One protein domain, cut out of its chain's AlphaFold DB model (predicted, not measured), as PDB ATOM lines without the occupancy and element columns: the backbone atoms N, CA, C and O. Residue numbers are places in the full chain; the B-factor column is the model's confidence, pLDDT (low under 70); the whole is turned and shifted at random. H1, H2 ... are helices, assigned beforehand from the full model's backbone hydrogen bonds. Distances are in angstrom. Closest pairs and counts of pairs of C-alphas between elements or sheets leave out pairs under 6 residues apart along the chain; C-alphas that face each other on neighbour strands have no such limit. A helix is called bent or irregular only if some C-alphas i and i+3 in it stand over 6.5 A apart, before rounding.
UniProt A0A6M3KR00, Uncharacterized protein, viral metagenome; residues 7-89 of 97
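What this domain is: This is residues 7 to 89 of the 97 residues of an uncharacterized protein of viral metagenome (UniProt A0A6M3KR00). One long helix, H2, is followed by a loop that folds back along its last part, so that the short turn H3 packs on it; from there a long link leads away to a second, separate helix, H4, which sticks out far from the rest. A single helical turn, H1, sits before the start of H2, and there is no common core. The printed part has 83 residues with four named helices, in the order H1, H2, H3, H4, and no named strand; the class is all helix. The whole is extended, with a radius of gyration of the C-alphas of 21.3 A, and flat, spanning 67 by 39 by 16 A.

Where its parts are: H1 is residues 7 to 10, four residues, and C-alpha 7 stands at (259.555, 353.677, 243.567). H2 is residues 14 to 45, the longest helix with 32 residues, 46.5 A from first to last C-alpha; it begins at C-alpha 14, (245.116, 356.399, 240.284). H3 is residues 58 to 61, 5.6 A from first to last C-alpha. H4 is residues 74 to 87, 19.9 A long, and C-alpha 87 stands at (220.961, 353.544, 192.625). No helix is bent or irregular.

How they stand to each other: H1 and H2 are joined by a tight link of 3 residues and are apart, but only just, with 8.2 A between their closest C-alphas. H2 touches H3 with residues 33 to 40 alone; the closest C-alphas, those of Gly 36 and Ala 58, are 4.4 A apart. The centres of H2 and H3 are 12.2 A apart. H4 touches no helix: it is apart from H1, H2 and H3. In H2 and H4 every pair of O of residue i and N of residue i+4 is within hydrogen-bond range. H1 and H3, with 4 residues each, are too short for such a pair, but each has its 1 pair of O of residue i and N of residue i+3 within range.

The domain as a whole: The two C-alphas farthest apart in the domain are those of Ser 7 and Gly 89, at 68.4 A. Residues 21 to 28 of H2 stand free, and so do residues 64 to 71, 73 to 79 and 81 to 89. The links from H2 to H3, residues 46 to 57, and from H3 to H4, residues 62 to 73, are long, with 12 residues each. The printed part has no cut. The mean pLDDT of the printed part is 91.9; residues 66 to 69, in the link from H3 to H4, are under 70.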
ATOM      1  N   SER A   7     260.160 353.431 242.256       93.81
ATOM      2  CA  SER A   7     259.555 353.677 243.567       93.81
ATOM      3  C   SER A   7     258.473 354.754 243.488       93.81
ATOM      4  O   SER A   7     257.369 354.539 243.978       93.81
ATOM      5  N   GLU A   8     258.744 355.881 242.827       93.00
ATOM      6  CA  GLU A   8     257.765 356.960 242.648       93.00
ATOM      7  C   GLU A   8     256.519 356.487 241.900       93.00
ATOM      8  O   GLU A   8     255.411 356.884 242.250       93.00
ATOM      9  N   PHE A   9     256.684 355.612 240.903       93.00
ATOM     10  CA  PHE A   9     255.565 355.039 240.164       93.00
ATOM     11  C   PHE A   9     254.627 354.231 241.071       93.00
ATOM     12  O   PHE A   9     253.413 354.433 241.029       93.00
ATOM     13  N   TRP A  10     255.177 353.359 241.921       92.44
ATOM     14  CA  TRP A  10     254.380 352.507 242.811       92.44
ATOM     15  C   TRP A  10     253.686 353.268 243.946       92.44
ATOM     16  O   TRP A  10     252.721 352.762 244.515       92.44
ATOM     17  N   TRP A  11     254.129 354.490 244.250       94.88
ATOM     18  CA  TRP A  11     253.500 355.358 245.248       94.88
ATOM     19  C   TRP A  11     252.384 356.257 244.690       94.88
ATOM     20  O   TRP A  11     251.755 356.992 245.454       94.88
ATOM     21  N   LEU A  12     252.099 356.208 243.385       95.06
ATOM     22  CA  LEU A  12     251.035 357.015 242.791       95.06
ATOM     23  C   LEU A  12     249.642 356.461 243.088       95.06
ATOM     24  O   LEU A  12     249.337 355.289 242.882       95.06
ATOM     25  N   THR A  13     248.737 357.367 243.444       95.94
ATOM     26  CA  THR A  13     247.301 357.092 243.356       95.94
ATOM     27  C   THR A  13     246.842 357.088 241.897       95.94
ATOM     28  O   THR A  13     247.430 357.745 241.032       95.94
ATOM     29  N   LEU A  14     245.716 356.424 241.621       94.19
ATOM     30  CA  LEU A  14     245.116 356.399 240.284       94.19
ATOM     31  C   LEU A  14     244.832 357.809 239.737       94.19
ATOM     32  O   LEU A  14     245.030 358.070 238.552       94.19
ATOM     33  N   ALA A  15     244.398 358.735 240.598       95.75
ATOM     34  CA  ALA A  15     244.139 360.118 240.209       95.75
ATOM     35  C   ALA A  15     245.423 360.838 239.764       95.75
ATOM     36  O   ALA A  15     245.432 361.492 238.722       95.75
ATOM     37  N   GLN A  16     246.519 360.674 240.511       95.31
ATOM     38  CA  GLN A  16     247.811 361.270 240.161       95.31
ATOM     39  C   GLN A  16     248.388 360.650 238.885       95.31
ATOM     40  O   GLN A  16     248.864 361.378 238.016       95.31
ATOM     41  N   TYR A  17     248.293 359.325 238.736       94.88
ATOM     42  CA  TYR A  17     248.699 358.637 237.513       94.88
ATOM     43  C   TYR A  17     247.944 359.172 236.288       94.88
ATOM     44  O   TYR A  17     248.564 359.528 235.286       94.88
ATOM     45  N   ASN A  18     246.618 359.295 236.376       94.69
ATOM     46  CA  ASN A  18     245.798 359.803 235.276       94.69
ATOM     47  C   ASN A  18     246.172 361.238 234.886       94.69
ATOM     48  O   ASN A  18     246.267 361.543 233.697       94.69
ATOM     49  N   GLU A  19     246.422 362.107 235.865       95.62
ATOM     50  CA  GLU A  19     246.845 363.486 235.610       95.62
ATOM     51  C   GLU A  19     248.231 363.544 234.943       95.62
ATOM     52  O   GLU A  19     248.437 364.312 234.003       95.62
ATOM     53  N   LEU A  20     249.171 362.689 235.355       94.62
ATOM     54  CA  LEU A  20     250.485 362.587 234.714       94.62
ATOM     55  C   LEU A  20     250.391 362.073 233.277       94.62
ATOM     56  O   LEU A  20     251.011 362.642 232.379       94.62
ATOM     57  N   VAL A  21     249.592 361.032 233.038       94.56
ATOM     58  CA  VAL A  21     249.344 360.514 231.685       94.56
ATOM     59  C   VAL A  21     248.712 361.583 230.803       94.56
ATOM     60  O   VAL A  21     249.106 361.722 229.646       94.56
ATOM     61  N   LYS A  22     247.760 362.354 231.334       93.38
ATOM     62  CA  LYS A  22     247.140 363.467 230.615       93.38
ATOM     63  C   LYS A  22     248.186 364.503 230.202       93.38
ATOM     64  O   LYS A  22     248.332 364.759 229.014       93.38
ATOM     65  N   ARG A  23     248.987 365.007 231.146       93.88
ATOM     66  CA  ARG A  23     250.057 365.981 230.857       93.88
ATOM     67  C   ARG A  23     251.077 365.457 229.854       93.88
ATOM     68  O   ARG A  23     251.522 366.197 228.985       93.88
ATOM     69  N   TYR A  24     251.444 364.183 229.973       93.81
ATOM     70  CA  TYR A  24     252.340 363.535 229.024       93.81
ATOM     71  C   TYR A  24     251.747 363.543 227.611       93.81
ATOM     72  O   TYR A  24     252.430 363.931 226.669       93.81
ATOM     73  N   ARG A  25     250.473 363.164 227.463       92.12
ATOM     74  CA  ARG A  25     249.779 363.181 226.166       92.12
ATOM     75  C   ARG A  25     249.678 364.588 225.589       92.12
ATOM     76  O   ARG A  25     249.971 364.753 224.412       92.12
ATOM     77  N   ASP A  26     249.340 365.578 226.409       92.62
ATOM     78  CA  ASP A  26     249.273 366.978 225.976       92.62
ATOM     79  C   ASP A  26     250.647 367.460 225.468       92.62
ATOM     80  O   ASP A  26     250.750 368.135 224.444       92.62
ATOM     81  N   ALA A  27     251.732 367.068 226.147       93.50
ATOM     82  CA  ALA A  27     253.090 367.404 225.731       93.50
ATOM     83  C   ALA A  27     253.505 366.711 224.421       93.50
ATOM     84  O   ALA A  27     254.159 367.337 223.585       93.50
ATOM     85  N   GLU A  28     253.139 365.442 224.232       93.31
ATOM     86  CA  GLU A  28     253.373 364.724 222.973       93.31
ATOM     87  C   GLU A  28     252.559 365.337 221.828       93.31
ATOM     88  O   GLU A  28     253.113 365.586 220.763       93.31
ATOM     89  N   GLU A  29     251.296 365.703 222.066       93.50
ATOM     90  CA  GLU A  29     250.459 366.373 221.067       93.50
ATOM     91  C   GLU A  29     251.097 367.686 220.593       93.50
ATOM     92  O   GLU A  29     251.163 367.950 219.394       93.50
ATOM     93  N   VAL A  30     251.651 368.492 221.504       94.44
ATOM     94  CA  VAL A  30     252.379 369.717 221.128       94.44
ATOM     95  C   VAL A  30     253.611 369.412 220.264       94.44
ATOM     96  O   VAL A  30     253.921 370.182 219.350       94.44
ATOM     97  N   LYS A  31     254.334 368.316 220.525       95.38
ATOM     98  CA  LYS A  31     255.474 367.904 219.686       95.38
ATOM     99  C   LYS A  31     255.008 367.466 218.302       95.38
ATOM    100  O   LYS A  31     255.597 367.900 217.312       95.38
ATOM    101  N   ASP A  32     253.938 366.685 218.234       95.62
ATOM    102  CA  ASP A  32     253.339 366.258 216.973       95.62
ATOM    103  C   ASP A  32     252.887 367.465 216.149       95.62
ATOM    104  O   ASP A  32     253.206 367.540 214.967       95.62
ATOM    105  N   TRP A  33     252.276 368.479 216.773       95.94
ATOM    106  CA  TRP A  33     251.895 369.721 216.093       95.94
ATOM    107  C   TRP A  33     253.084 370.467 215.490       95.94
ATOM    108  O   TRP A  33     253.003 370.970 214.367       95.94
ATOM    109  N   ARG A  34     254.210 370.526 216.207       97.19
ATOM    110  CA  ARG A  34     255.445 371.134 215.685       97.19
ATOM    111  C   ARG A  34     255.982 370.352 214.489       97.19
ATOM    112  O   ARG A  34     256.355 370.961 213.489       97.19
ATOM    113  N   ASN A  35     255.972 369.023 214.567       97.31
ATOM    114  CA  ASN A  35     256.374 368.161 213.458       97.31
ATOM    115  C   ASN A  35     255.435 368.330 212.254       97.31
ATOM    116  O   ASN A  35     255.903 368.511 211.132       97.31
ATOM    117  N   GLY A  36     254.122 368.363 212.489       97.50
ATOM    118  CA  GLY A  36     253.109 368.600 211.465       97.50
ATOM    119  C   GLY A  36     253.291 369.945 210.765       97.50
ATOM    120  O   GLY A  36     253.173 370.019 209.543       97.50
ATOM    121  N   LEU A  37     253.666 370.995 211.502       97.88
ATOM    122  CA  LEU A  37     253.976 372.302 210.922       97.88
ATOM    123  C   LEU A  37     255.196 372.244 209.991       97.88
ATOM    124  O   LEU A  37     255.133 372.760 208.877       97.88
ATOM    125  N   LEU A  38     256.283 371.589 210.410       98.00
ATOM    126  CA  LEU A  38     257.474 371.405 209.569       98.00
ATOM    127  C   LEU A  38     257.143 370.618 208.295       98.00
ATOM    128  O   LEU A  38     257.517 371.031 207.195       98.00
ATOM    129  N   CYS A  39     256.384 369.530 208.426       98.12
ATOM    130  CA  CYS A  39     255.904 368.743 207.292       98.12
ATOM    131  C   CYS A  39     255.039 369.580 206.343       98.12
ATOM    132  O   CYS A  39     255.243 369.535 205.131       98.12
ATOM    133  N   ALA A  40     254.121 370.391 206.874       98.19
ATOM    134  CA  ALA A  40     253.269 371.263 206.075       98.19
ATOM    135  C   ALA A  40     254.075 372.330 205.324       98.19
ATOM    136  O   ALA A  40     253.798 372.582 204.151       98.19
ATOM    137  N   VAL A  41     255.090 372.927 205.954       98.31
ATOM    138  CA  VAL A  41     256.009 373.860 205.284       98.31
ATOM    139  C   VAL A  41     256.708 373.161 204.119       98.31
ATOM    140  O   VAL A  41     256.598 373.617 202.982       98.31
ATOM    141  N   MET A  42     257.337 372.010 204.372       98.38
ATOM    142  CA  MET A  42     258.051 371.246 203.344       98.38
ATOM    143  C   MET A  42     257.134 370.814 202.195       98.38
ATOM    144  O   MET A  42     257.497 370.946 201.026       98.38
ATOM    145  N   ALA A  43     255.929 370.337 202.505       97.81
ATOM    146  CA  ALA A  43     254.952 369.925 201.506       97.81
ATOM    147  C   ALA A  43     254.465 371.111 200.664       97.81
ATOM    148  O   ALA A  43     254.325 370.989 199.449       97.81
ATOM    149  N   ASN A  44     254.248 372.275 201.282       98.06
ATOM    150  CA  ASN A  44     253.825 373.477 200.571       98.06
ATOM    151  C   ASN A  44     254.928 374.065 199.684       98.06
ATOM    152  O   ASN A  44     254.601 374.568 198.611       98.06
ATOM    153  N   CYS A  45     256.206 373.947 200.063       97.81
ATOM    154  CA  CYS A  45     257.332 374.321 199.198       97.81
ATOM    155  C   CYS A  45     257.358 373.524 197.884       97.81
ATOM    156  O   CYS A  45     257.755 374.059 196.854       97.81
ATOM    157  N   HIS A  46     256.901 372.270 197.908       97.19
ATOM    158  CA  HIS A  46     256.877 371.376 196.743       97.19
ATOM    159  C   HIS A  46     255.472 371.211 196.138       97.19
ATOM    160  O   HIS A  46     255.244 370.337 195.298       97.19
ATOM    161  N   ARG A  47     254.498 372.024 196.564       97.19
ATOM    162  CA  ARG A  47     253.101 371.895 196.142       97.19
ATOM    163  C   ARG A  47     252.887 372.462 194.742       97.19
ATOM    164  O   ARG A  47     253.028 373.661 194.517       97.19
ATOM    165  N   ASP A  48     252.393 371.625 193.837       97.06
ATOM    166  CA  ASP A  48     251.826 372.071 192.562       97.06
ATOM    167  C   ASP A  48     250.384 372.569 192.766       97.06
ATOM    168  O   ASP A  48     249.461 371.780 192.989       97.06
ATOM    169  N   ALA A  49     250.176 373.884 192.666       94.69
ATOM    170  CA  ALA A  49     248.872 374.513 192.866       94.69
ATOM    171  C   ALA A  49     247.813 374.106 191.824       94.69
ATOM    172  O   ALA A  49     246.622 374.219 192.108       94.69
ATOM    173  N   LYS A  50     248.208 373.602 190.645       96.19
ATOM    174  CA  LYS A  50     247.250 373.123 189.634       96.19
ATOM    175  C   LYS A  50     246.668 371.763 190.014       96.19
ATOM    176  O   LYS A  50     245.486 371.522 189.799       96.19
ATOM    177  N   LYS A  51     247.489 370.885 190.599       95.06
ATOM    178  CA  LYS A  51     247.080 369.537 191.037       95.06
ATOM    179  C   LYS A  51     246.501 369.528 192.451       95.06
ATOM    180  O   LYS A  51     245.597 368.753 192.743       95.06
ATOM    181  N   LYS A  52     247.012 370.394 193.329       94.12
ATOM    182  CA  LYS A  52     246.561 370.559 194.716       94.12
ATOM    183  C   LYS A  52     246.311 372.049 195.004       94.12
ATOM    184  O   LYS A  52     247.190 372.730 195.546       94.12
ATOM    185  N   PRO A  53     245.109 372.565 194.678       94.88
ATOM    186  CA  PRO A  53     244.790 373.989 194.821       94.88
ATOM    187  C   PRO A  53     244.868 374.489 196.263       94.88
ATOM    188  O   PRO A  53     245.374 375.583 196.514       94.88
ATOM    189  N   SER A  54     244.426 373.671 197.221       96.12
ATOM    190  CA  SER A  54     244.482 373.998 198.645       96.12
ATOM    191  C   SER A  54     245.845 373.646 199.256       96.12
ATOM    192  O   SER A  54     246.298 372.510 199.082       96.12
ATOM    193  N   PRO A  55     246.499 374.568 199.986       97.19
ATOM    194  CA  PRO A  55     247.744 374.273 200.689       97.19
ATOM    195  C   PRO A  55     247.542 373.185 201.745       97.19
ATOM    196  O   PRO A  55     246.435 372.999 202.256       97.19
ATOM    197  N   PHE A  56     248.616 372.459 202.044       97.31
ATOM    198  CA  PHE A  56     248.640 371.505 203.147       97.31
ATOM    199  C   PHE A  56     248.640 372.251 204.477       97.31
ATOM    200  O   PHE A  56     249.272 373.306 204.602       97.31
ATOM    201  N   LYS A  57     247.943 371.701 205.462       96.62
ATOM    202  CA  LYS A  57     247.914 372.207 206.834       96.62
ATOM    203  C   LYS A  57     248.648 371.242 207.761       96.62
ATOM    204  O   LYS A  57     248.892 370.098 207.388       96.62
ATOM    205  N   ALA A  58     249.005 371.689 208.962       96.31
ATOM    206  CA  ALA A  58     249.685 370.825 209.928       96.31
ATOM    207  C   ALA A  58     248.811 369.616 210.312       96.31
ATOM    208  O   ALA A  58     249.315 368.503 210.418       96.31
ATOM    209  N   GLU A  59     247.495 369.819 210.400       94.69
ATOM    210  CA  GLU A  59     246.468 368.806 210.659       94.69
ATOM    211  C   GLU A  59     246.506 367.634 209.673       94.69
ATOM    212  O   GLU A  59     246.183 366.511 210.053       94.69
ATOM    213  N   ASP A  60     246.917 367.871 208.421       94.00
ATOM    214  CA  ASP A  60     247.017 366.818 207.401       94.00
ATOM    215  C   ASP A  60     248.104 365.781 207.747       94.00
ATOM    216  O   ASP A  60     248.088 364.670 207.216       94.00
ATOM    217  N   PHE A  61     249.028 366.134 208.647       95.19
ATOM    218  CA  PHE A  61     250.149 365.307 209.100       95.19
ATOM    219  C   PHE A  61     250.028 364.871 210.569       95.19
ATOM    220  O   PHE A  61     250.933 364.212 211.078       95.19
ATOM    221  N   MET A  62     248.935 365.221 211.255       93.50
ATOM    222  CA  MET A  62     248.711 364.839 212.651       93.50
ATOM    223  C   MET A  62     248.157 363.410 212.772       93.50
ATOM    224  O   MET A  62     247.391 362.964 211.908       93.50
ATOM    225  N   PRO A  63     248.459 362.685 213.869       87.50
ATOM    226  CA  PRO A  63     247.775 361.438 214.182       87.50
ATOM    227  C   PRO A  63     246.267 361.677 214.313       87.50
ATOM    228  O   PRO A  63     245.819 362.548 215.058       87.50
ATOM    229  N   ARG A  64     245.457 360.883 213.610       80.00
ATOM    230  CA  ARG A  64     243.998 360.968 213.748       80.00
ATOM    231  C   ARG A  64     243.584 360.403 215.098       80.00
ATOM    232  O   ARG A  64     243.921 359.264 215.421       80.00
ATOM    233  N   ARG A  65     242.790 361.151 215.862       71.50
ATOM    234  CA  ARG A  65     242.178 360.617 217.081       71.50
ATOM    235  C   ARG A  65     241.157 359.547 216.682       71.50
ATOM    236  O   ARG A  65     240.259 359.791 215.874       71.50
ATOM    237  N   HIS A  66     241.302 358.336 217.224       55.88
ATOM    238  CA  HIS A  66     240.316 357.268 217.035       55.88
ATOM    239  C   HIS A  66     238.928 357.784 217.451       55.88
ATOM    240  O   HIS A  66     238.709 358.102 218.615       55.88
ATOM    241  N   GLY A  67     238.000 357.885 216.493       59.56
ATOM    242  CA  GLY A  67     236.628 358.354 216.731       59.56
ATOM    243  C   GLY A  67     236.263 359.688 216.073       59.56
ATOM    244  O   GLY A  67     235.077 359.990 215.969       59.56
ATOM    245  N   GLU A  68     237.225 360.442 215.533       60.12
ATOM    246  CA  GLU A  68     236.945 361.648 214.738       60.12
ATOM    247  C   GLU A  68     236.507 361.275 213.313       60.12
ATOM    248  O   GLU A  68     237.180 361.531 212.314       60.12
ATOM    249  N   ARG A  69     235.344 360.630 213.192       63.41
ATOM    250  CA  ARG A  69     234.619 360.640 211.921       63.41
ATOM    251  C   ARG A  69     233.987 362.015 211.787       63.41
ATOM    252  O   ARG A  69     233.219 362.430 212.654       63.41
ATOM    253  N   LYS A  70     234.308 362.715 210.699       71.88
ATOM    254  CA  LYS A  70     233.627 363.956 210.331       71.88
ATOM    255  C   LYS A  70     232.126 363.655 210.300       71.88
ATOM    256  O   LYS A  70     231.698 362.791 209.537       71.88
ATOM    257  N   LYS A  71     231.349 364.283 211.188       77.12
ATOM    258  CA  LYS A  71     229.891 364.144 211.169       77.12
ATOM    259  C   LYS A  71     229.412 364.751 209.856       77.12
ATOM    260  O   LYS A  71     229.726 365.912 209.595       77.12
ATOM    261  N   SER A  72     228.714 363.967 209.041       83.00
ATOM    262  CA  SER A  72     228.102 364.484 207.822       83.00
ATOM    263  C   SER A  72     227.135 365.612 208.178       83.00
ATOM    264  O   SER A  72     226.449 365.541 209.203       83.00
ATOM    265  N   THR A  73     227.068 366.655 207.362       89.88
ATOM    266  CA  THR A  73     226.003 367.659 207.500       89.88
ATOM    267  C   THR A  73     224.652 367.054 207.085       89.88
ATOM    268  O   THR A  73     224.630 366.044 206.372       89.88
ATOM    269  N   PRO A  74     223.506 367.629 207.502       90.00
ATOM    270  CA  PRO A  74     222.196 367.188 207.018       90.00
ATOM    271  C   PRO A  74     222.102 367.159 205.485       90.00
ATOM    272  O   PRO A  74     221.580 366.198 204.927       90.00
ATOM    273  N   ASP A  75     222.690 368.148 204.807       90.56
ATOM    274  CA  ASP A  75     222.715 368.219 203.340       90.56
ATOM    275  C   ASP A  75     223.569 367.110 202.714       90.56
ATOM    276  O   ASP A  75     223.166 366.486 201.732       90.56
ATOM    277  N   GLU A  76     224.736 366.817 203.298       90.75
ATOM    278  CA  GLU A  76     225.591 365.711 202.856       90.75
ATOM    279  C   GLU A  76     224.881 364.363 203.029       90.75
ATOM    280  O   GLU A  76     224.952 363.514 202.138       90.75
ATOM    281  N   MET A  77     224.161 364.171 204.142       92.00
ATOM    282  CA  MET A  77     223.353 362.971 204.375       92.00
ATOM    283  C   MET A  77     222.201 362.863 203.378       92.00
ATOM    284  O   MET A  77     222.007 361.797 202.797       92.00
ATOM    285  N   LEU A  78     221.468 363.954 203.141       92.62
ATOM    286  CA  LEU A  78     220.368 363.984 202.179       92.62
ATOM    287  C   LEU A  78     220.860 363.642 200.770       92.62
ATOM    288  O   LEU A  78     220.238 362.840 200.074       92.62
ATOM    289  N   ASN A  79     222.004 364.194 200.362       93.19
ATOM    290  CA  ASN A  79     222.619 363.861 199.084       93.19
ATOM    291  C   ASN A  79     222.983 362.370 199.000       93.19
ATOM    292  O   ASN A  79     222.713 361.718 197.994       93.19
ATOM    293  N   TRP A  80     223.532 361.804 200.078       91.19
ATOM    294  CA  TRP A  80     223.848 360.376 200.146       91.19
ATOM    295  C   TRP A  80     222.596 359.497 200.011       91.19
ATOM    296  O   TRP A  80     222.592 358.528 199.253       91.19
ATOM    297  N   VAL A  81     221.506 359.871 200.686       93.06
ATOM    298  CA  VAL A  81     220.207 359.187 200.586       93.06
ATOM    299  C   VAL A  81     219.647 359.278 199.168       93.06
ATOM    300  O   VAL A  81     219.169 358.275 198.645       93.06
ATOM    301  N   ARG A  82     219.750 360.437 198.504       93.06
ATOM    302  CA  ARG A  82     219.317 360.609 197.107       93.06
ATOM    303  C   ARG A  82     220.096 359.718 196.145       93.06
ATOM    304  O   ARG A  82     219.481 359.066 195.304       93.06
ATOM    305  N   ILE A  83     221.421 359.649 196.297       93.12
ATOM    306  CA  ILE A  83     222.281 358.772 195.487       93.12
ATOM    307  C   ILE A  83     221.863 357.308 195.663       93.12
ATOM    308  O   ILE A  83     221.691 356.600 194.674       93.12
ATOM    309  N   MET A  84     221.648 356.863 196.902       93.50
ATOM    310  CA  MET A  84     221.203 355.493 197.179       93.50
ATOM    311  C   MET A  84     219.810 355.213 196.626       93.50
ATOM    312  O   MET A  84     219.595 354.179 196.000       93.50
ATOM    313  N   ASN A  85     218.870 356.142 196.805       94.38
ATOM    314  CA  ASN A  85     217.518 356.019 196.271       94.38
ATOM    315  C   ASN A  85     217.549 355.841 194.745       94.38
ATOM    316  O   ASN A  85     216.920 354.925 194.223       94.38
ATOM    317  N   ALA A  86     218.346 356.651 194.042       92.75
ATOM    318  CA  ALA A  86     218.525 356.539 192.597       92.75
ATOM    319  C   ALA A  86     219.201 355.220 192.186       92.75
ATOM    320  O   ALA A  86     218.735 354.559 191.259       92.75
ATOM    321  N   ALA A  87     220.256 354.801 192.893       94.38
ATOM    322  CA  ALA A  87     220.961 353.544 192.625       94.38
ATOM    323  C   ALA A  87     220.054 352.310 192.777       94.38
ATOM    324  O   ALA A  87     220.225 351.324 192.065       94.38
ATOM    325  N   HIS A  88     219.063 352.383 193.668       94.06
ATOM    326  CA  HIS A  88     218.060 351.340 193.881       94.06
ATOM    327  C   HIS A  88     216.762 351.548 193.076       94.06
ATOM    328  O   HIS A  88     215.792 350.823 193.290       94.06
ATOM    329  N   GLY A  89     216.726 352.503 192.138       91.50
ATOM    330  CA  GLY A  89     215.583 352.734 191.242       91.50
ATOM    331  C   GLY A  89     214.368 353.406 191.895       91.50
ATOM    332  O   GLY A  89     213.275 353.396 191.323       91.50
TER     333      GLY A  89